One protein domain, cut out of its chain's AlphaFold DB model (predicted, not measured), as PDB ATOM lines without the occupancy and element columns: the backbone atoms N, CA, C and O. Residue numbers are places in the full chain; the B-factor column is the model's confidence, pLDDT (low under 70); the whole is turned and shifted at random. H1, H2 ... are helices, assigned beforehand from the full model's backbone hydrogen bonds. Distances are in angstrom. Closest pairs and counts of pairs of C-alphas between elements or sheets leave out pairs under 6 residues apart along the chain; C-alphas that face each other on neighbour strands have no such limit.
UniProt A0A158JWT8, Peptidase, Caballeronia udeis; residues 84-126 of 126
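AT A GLANCE: This is residues 84 to 126 of the 126 residues of the protein "Peptidase" of Caballeronia udeis (UniProt A0A158JWT8). A long helix, H2, and a shorter one, H1, meet near their ends as an open V, with the other end of each arm standing free. The 43 printed residues have two named helices, H1 then H2, and no named strand; the class is all helix. The whole is flat, 45 by 25 by 7 A, and only just extended, close to loose, with a radius of gyration of the C-alphas of 13.9 A.

HOW THE PARTS SIT: H2, residues 100 to 123, touches H1, residues 86 to 98, with residues 102 to 104 alone; H1 does so with residues 92 to 97 alone. The closest C-alphas are those of Gly 96 and Gly 103, 3.7 A apart. The helices run opposite ways at a steep tilt of 47 degrees. Every O i to N i+4 pair is within hydrogen-bond range in H1, and 19 of 20 in H2.

IN THESE COORDINATES: H2 is 35.3 A long, from C-alpha 100 at (-43.317, -22.692, -27.774) to C-alpha 123 at (-19.576, -6.016, -47.833). H1 is 18.6 A long and begins at C-alpha 86, (-28.931, -11.257, -19.214).

THE WHOLE: The C-alphas farthest apart, of Val 98 and Arg 126, are 45.0 A apart. The printed part has no cut, and the link from H1 to H2 is tight. Residues 118 to 126 have pLDDT under 70.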
ATOM      1  N   PRO A  84     -26.763  -4.645 -19.637       81.12
ATOM      2  CA  PRO A  84     -26.753  -6.031 -19.180       81.12
ATOM      3  C   PRO A  84     -28.114  -6.705 -19.427       81.12
ATOM      4  O   PRO A  84     -28.998  -6.734 -18.575       81.12
ATOM      5  N   MET A  85     -28.272  -7.307 -20.605       86.38
ATOM      6  CA  MET A  85     -29.524  -7.910 -21.081       86.38
ATOM      7  C   MET A  85     -29.765  -9.335 -20.550       86.38
ATOM      8  O   MET A  85     -30.713 -10.001 -20.949       86.38
ATOM      9  N   ARG A  86     -28.912  -9.843 -19.649       87.44
ATOM     10  CA  ARG A  86     -28.931 -11.257 -19.214       87.44
ATOM     11  C   ARG A  86     -30.257 -11.656 -18.559       87.44
ATOM     12  O   ARG A  86     -30.767 -12.733 -18.848       87.44
ATOM     13  N   ALA A  87     -30.826 -10.775 -17.732       90.50
ATOM     14  CA  ALA A  87     -32.128 -10.999 -17.101       90.50
ATOM     15  C   ALA A  87     -33.257 -11.100 -18.141       90.50
ATOM     16  O   ALA A  87     -34.093 -11.997 -18.066       90.50
ATOM     17  N   TRP A  88     -33.233 -10.231 -19.154       89.94
ATOM     18  CA  TRP A  88     -34.196 -10.247 -20.254       89.94
ATOM     19  C   TRP A  88     -34.084 -11.505 -21.105       89.94
ATOM     20  O   TRP A  88     -35.101 -12.121 -21.407       89.94
ATOM     21  N   VAL A  89     -32.862 -11.921 -21.449       90.12
ATOM     22  CA  VAL A  89     -32.631 -13.166 -22.194       90.12
ATOM     23  C   VAL A  89     -33.175 -14.355 -21.406       90.12
ATOM     24  O   VAL A  89     -33.960 -15.121 -21.954       90.12
ATOM     25  N   GLY A  90     -32.840 -14.469 -20.117       93.88
ATOM     26  CA  GLY A  90     -33.349 -15.546 -19.263       93.88
ATOM     27  C   GLY A  90     -34.878 -15.560 -19.175       93.88
ATOM     28  O   GLY A  90     -35.494 -16.608 -19.366       93.88
ATOM     29  N   GLY A  91     -35.497 -14.394 -18.961       93.94
ATOM     30  CA  GLY A  91     -36.954 -14.258 -18.900       93.94
ATOM     31  C   GLY A  91     -37.643 -14.633 -20.214       93.94
ATOM     32  O   GLY A  91     -38.615 -15.384 -20.209       93.94
ATOM     33  N   LEU A  92     -37.111 -14.178 -21.349       93.44
ATOM     34  CA  LEU A  92     -37.646 -14.500 -22.673       93.44
ATOM     35  C   LEU A  92     -37.459 -15.978 -23.031       93.44
ATOM     36  O   LEU A  92     -38.343 -16.561 -23.651       93.44
ATOM     37  N   THR A  93     -36.352 -16.605 -22.619       93.69
ATOM     38  CA  THR A  93     -36.151 -18.052 -22.788       93.69
ATOM     39  C   THR A  93     -37.161 -18.846 -21.968       93.69
ATOM     40  O   THR A  93     -37.815 -19.729 -22.517       93.69
ATOM     41  N   ALA A  94     -37.346 -18.511 -20.689       96.12
ATOM     42  CA  ALA A  94     -38.347 -19.163 -19.847       96.12
ATOM     43  C   ALA A  94     -39.756 -19.011 -20.444       96.12
ATOM     44  O   ALA A  94     -40.488 -19.991 -20.571       96.12
ATOM     45  N   LEU A  95     -40.106 -17.803 -20.892       95.25
ATOM     46  CA  LEU A  95     -41.394 -17.537 -21.522       95.25
ATOM     47  C   LEU A  95     -41.558 -18.292 -22.852       95.25
ATOM     48  O   LEU A  95     -42.631 -18.824 -23.115       95.25
ATOM     49  N   GLY A  96     -40.501 -18.408 -23.658       95.12
ATOM     50  CA  GLY A  96     -40.498 -19.196 -24.893       95.12
ATOM     51  C   GLY A  96     -40.638 -20.705 -24.667       95.12
ATOM     52  O   GLY A  96     -41.199 -21.384 -25.520       95.12
ATOM     53  N   ILE A  97     -40.185 -21.229 -23.522       95.75
ATOM     54  CA  ILE A  97     -40.423 -22.628 -23.120       95.75
ATOM     55  C   ILE A  97     -41.896 -22.832 -22.755       95.75
ATOM     56  O   ILE A  97     -42.502 -23.815 -23.174       95.75
ATOM     57  N   VAL A  98     -42.488 -21.893 -22.008       96.94
ATOM     58  CA  VAL A  98     -43.917 -21.935 -21.646       96.94
ATOM     59  C   VAL A  98     -44.810 -21.758 -22.884       96.94
ATOM     60  O   VAL A  98     -45.839 -22.420 -23.002       96.94
ATOM     61  N   PHE A  99     -44.407 -20.903 -23.829       94.62
ATOM     62  CA  PHE A  99     -45.131 -20.605 -25.066       94.62
ATOM     63  C   PHE A  99     -44.278 -20.945 -26.304       94.62
ATOM     64  O   PHE A  99     -43.660 -20.053 -26.896       94.62
ATOM     65  N   PRO A 100     -44.269 -22.209 -26.767       94.06
ATOM     66  CA  PRO A 100     -43.317 -22.692 -27.774       94.06
ATOM     67  C   PRO A 100     -43.407 -21.963 -29.120       94.06
ATOM     68  O   PRO A 100     -42.388 -21.744 -29.772       94.06
ATOM     69  N   MET A 101     -44.601 -21.523 -29.527       96.12
ATOM     70  CA  MET A 101     -44.763 -20.717 -30.744       96.12
ATOM     71  C   MET A 101     -44.090 -19.348 -30.640       96.12
ATOM     72  O   MET A 101     -43.476 -18.901 -31.606       96.12
ATOM     73  N   MET A 102     -44.142 -18.707 -29.471       95.12
ATOM     74  CA  MET A 102     -43.410 -17.463 -29.223       95.12
ATOM     75  C   MET A 102     -41.898 -17.715 -29.251       95.12
ATOM     76  O   MET A 102     -41.164 -16.980 -29.908       95.12
ATOM     77  N   GLY A 103     -41.427 -18.776 -28.587       94.81
ATOM     78  CA  GLY A 103     -40.008 -19.146 -28.598       94.81
ATOM     79  C   GLY A 103     -39.479 -19.400 -30.013       94.81
ATOM     80  O   GLY A 103     -38.399 -18.926 -30.368       94.81
ATOM     81  N   LEU A 104     -40.267 -20.080 -30.850       96.38
ATOM     82  CA  LEU A 104     -39.907 -20.372 -32.234       96.38
ATOM     83  C   LEU A 104     -39.763 -19.101 -33.083       96.38
ATOM     84  O   LEU A 104     -38.760 -18.953 -33.781       96.38
ATOM     85  N   THR A 105     -40.719 -18.167 -33.024       95.31
ATOM     86  CA  THR A 105     -40.619 -16.922 -33.810       95.31
ATOM     87  C   THR A 105     -39.429 -16.074 -33.376       95.31
ATOM     88  O   THR A 105     -38.717 -15.533 -34.222       95.31
ATOM     89  N   MET A 106     -39.142 -16.018 -32.075       93.94
ATOM     90  CA  MET A 106     -37.962 -15.330 -31.554       93.94
ATOM     91  C   MET A 106     -36.652 -15.959 -32.031       93.94
ATOM     92  O   MET A 106     -35.745 -15.231 -32.434       93.94
ATOM     93  N   LEU A 107     -36.552 -17.294 -32.031       93.81
ATOM     94  CA  LEU A 107     -35.386 -18.009 -32.559       93.81
ATOM     95  C   LEU A 107     -35.173 -17.712 -34.045       93.81
ATOM     96  O   LEU A 107     -34.049 -17.425 -34.451       93.81
ATOM     97  N   ILE A 108     -36.243 -17.716 -34.844       95.12
ATOM     98  CA  ILE A 108     -36.180 -17.390 -36.276       95.12
ATOM     99  C   ILE A 108     -35.643 -15.972 -36.487       95.12
ATOM    100  O   ILE A 108     -34.740 -15.772 -37.303       95.12
ATOM    101  N   VAL A 109     -36.157 -14.989 -35.743       92.81
ATOM    102  CA  VAL A 109     -35.690 -13.596 -35.831       92.81
ATOM    103  C   VAL A 109     -34.227 -13.482 -35.400       92.81
ATOM    104  O   VAL A 109     -33.443 -12.834 -36.089       92.81
ATOM    105  N   TRP A 110     -33.833 -14.150 -34.314       91.00
ATOM    106  CA  TRP A 110     -32.456 -14.137 -33.814       91.00
ATOM    107  C   TRP A 110     -31.455 -14.742 -34.811       91.00
ATOM    108  O   TRP A 110     -30.398 -14.161 -35.062       91.00
ATOM    109  N   ILE A 111     -31.801 -15.877 -35.426       93.12
ATOM    110  CA  ILE A 111     -30.989 -16.505 -36.478       93.12
ATOM    111  C   ILE A 111     -30.914 -15.588 -37.703       93.12
ATOM    112  O   ILE A 111     -29.830 -15.371 -38.242       93.12
ATOM    113  N   SER A 112     -32.042 -15.007 -38.116       90.69
ATOM    114  CA  SER A 112     -32.095 -14.090 -39.258       90.69
ATOM    115  C   SER A 112     -31.188 -12.874 -39.040       90.69
ATOM    116  O   SER A 112     -30.376 -12.552 -39.905       90.69
ATOM    117  N   ASP A 113     -31.247 -12.240 -37.866       88.00
ATOM    118  CA  ASP A 113     -30.397 -11.091 -37.526       88.00
ATOM    119  C   ASP A 113     -28.899 -11.444 -37.548       88.00
ATOM    120  O   ASP A 113     -28.080 -10.703 -38.103       88.00
ATOM    121  N   ARG A 114     -28.520 -12.625 -37.036       86.62
ATOM    122  CA  ARG A 114     -27.142 -13.149 -37.113       86.62
ATOM    123  C   ARG A 114     -26.673 -13.334 -38.558       86.62
ATOM    124  O   ARG A 114     -25.542 -12.967 -38.877       86.62
ATOM    125  N   LEU A 115     -27.527 -13.864 -39.433       87.50
ATOM    126  CA  LEU A 115     -27.199 -14.068 -40.846       87.50
ATOM    127  C   LEU A 115     -27.022 -12.730 -41.584       87.50
ATOM    128  O   LEU A 115     -25.995 -12.517 -42.229       87.50
ATOM    129  N   PHE A 116     -27.963 -11.793 -41.442       82.19
ATOM    130  CA  PHE A 116     -27.894 -10.491 -42.119       82.19
ATOM    131  C   PHE A 116     -26.758  -9.599 -41.598       82.19
ATOM    132  O   PHE A 116     -26.081  -8.935 -42.386       82.19
ATOM    133  N   SER A 117     -26.493  -9.604 -40.290       72.81
ATOM    134  CA  SER A 117     -25.380  -8.841 -39.711       72.81
ATOM    135  C   SER A 117     -24.005  -9.393 -40.104       72.81
ATOM    136  O   SER A 117     -23.064  -8.615 -40.278       72.81
ATOM    137  N   SER A 118     -23.882 -10.710 -40.304       63.16
ATOM    138  CA  SER A 118     -22.670 -11.339 -40.843       63.16
ATOM    139  C   SER A 118     -22.407 -10.919 -42.294       63.16
ATOM    140  O   SER A 118     -21.284 -10.556 -42.640       63.16
ATOM    141  N   LEU A 119     -23.448 -10.877 -43.134       58.34
ATOM    142  CA  LEU A 119     -23.349 -10.449 -44.538       58.34
ATOM    143  C   LEU A 119     -22.947  -8.970 -44.682       58.34
ATOM    144  O   LEU A 119     -22.148  -8.627 -45.553       58.34
ATOM    145  N   GLY A 120     -23.441  -8.094 -43.801       56.19
ATOM    146  CA  GLY A 120     -23.090  -6.668 -43.802       56.19
ATOM    147  C   GLY A 120     -21.618  -6.377 -43.476       56.19
ATOM    148  O   GLY A 120     -21.058  -5.416 -43.999       56.19
ATOM    149  N   LYS A 121     -20.960  -7.223 -42.668       51.53
ATOM    150  CA  LYS A 121     -19.519  -7.098 -42.377       51.53
ATOM    151  C   LYS A 121     -18.653  -7.441 -43.593       51.53
ATOM    152  O   LYS A 121     -17.676  -6.747 -43.857       51.53
ATOM    153  N   VAL A 122     -19.037  -8.452 -44.376       50.06
ATOM    154  CA  VAL A 122     -18.293  -8.878 -45.579       50.06
ATOM    155  C   VAL A 122     -18.325  -7.805 -46.678       50.06
ATOM    156  O   VAL A 122     -17.321  -7.591 -47.350       50.06
ATOM    157  N   ALA A 123     -19.434  -7.072 -46.823       46.28
ATOM    158  CA  ALA A 123     -19.576  -6.016 -47.833       46.28
ATOM    159  C   ALA A 123     -18.818  -4.709 -47.512       46.28
ATOM    160  O   ALA A 123     -18.560  -3.932 -48.422       46.28
ATOM    161  N   SER A 124     -18.458  -4.460 -46.247       43.69
ATOM    162  CA  SER A 124     -17.744  -3.243 -45.813       43.69
ATOM    163  C   SER A 124     -16.215  -3.390 -45.804       43.69
ATOM    164  O   SER A 124     -15.520  -2.445 -45.437       43.69
ATOM    165  N   THR A 125     -15.689  -4.568 -46.159       43.00
ATOM    166  CA  THR A 125     -14.245  -4.875 -46.128       43.00
ATOM    167  C   THR A 125     -13.632  -4.945 -47.539       43.00
ATOM    168  O   THR A 125     -12.569  -5.534 -47.725       43.00
ATOM    169  N   ARG A 126     -14.306  -4.375 -48.546       37.75
ATOM    170  CA  ARG A 126     -13.793  -4.177 -49.909       37.75
ATOM    171  C   ARG A 126     -13.851  -2.710 -50.292       37.75
ATOM    172  O   ARG A 126     -14.854  -2.064 -49.920       37.75
TER     173      ARG A 126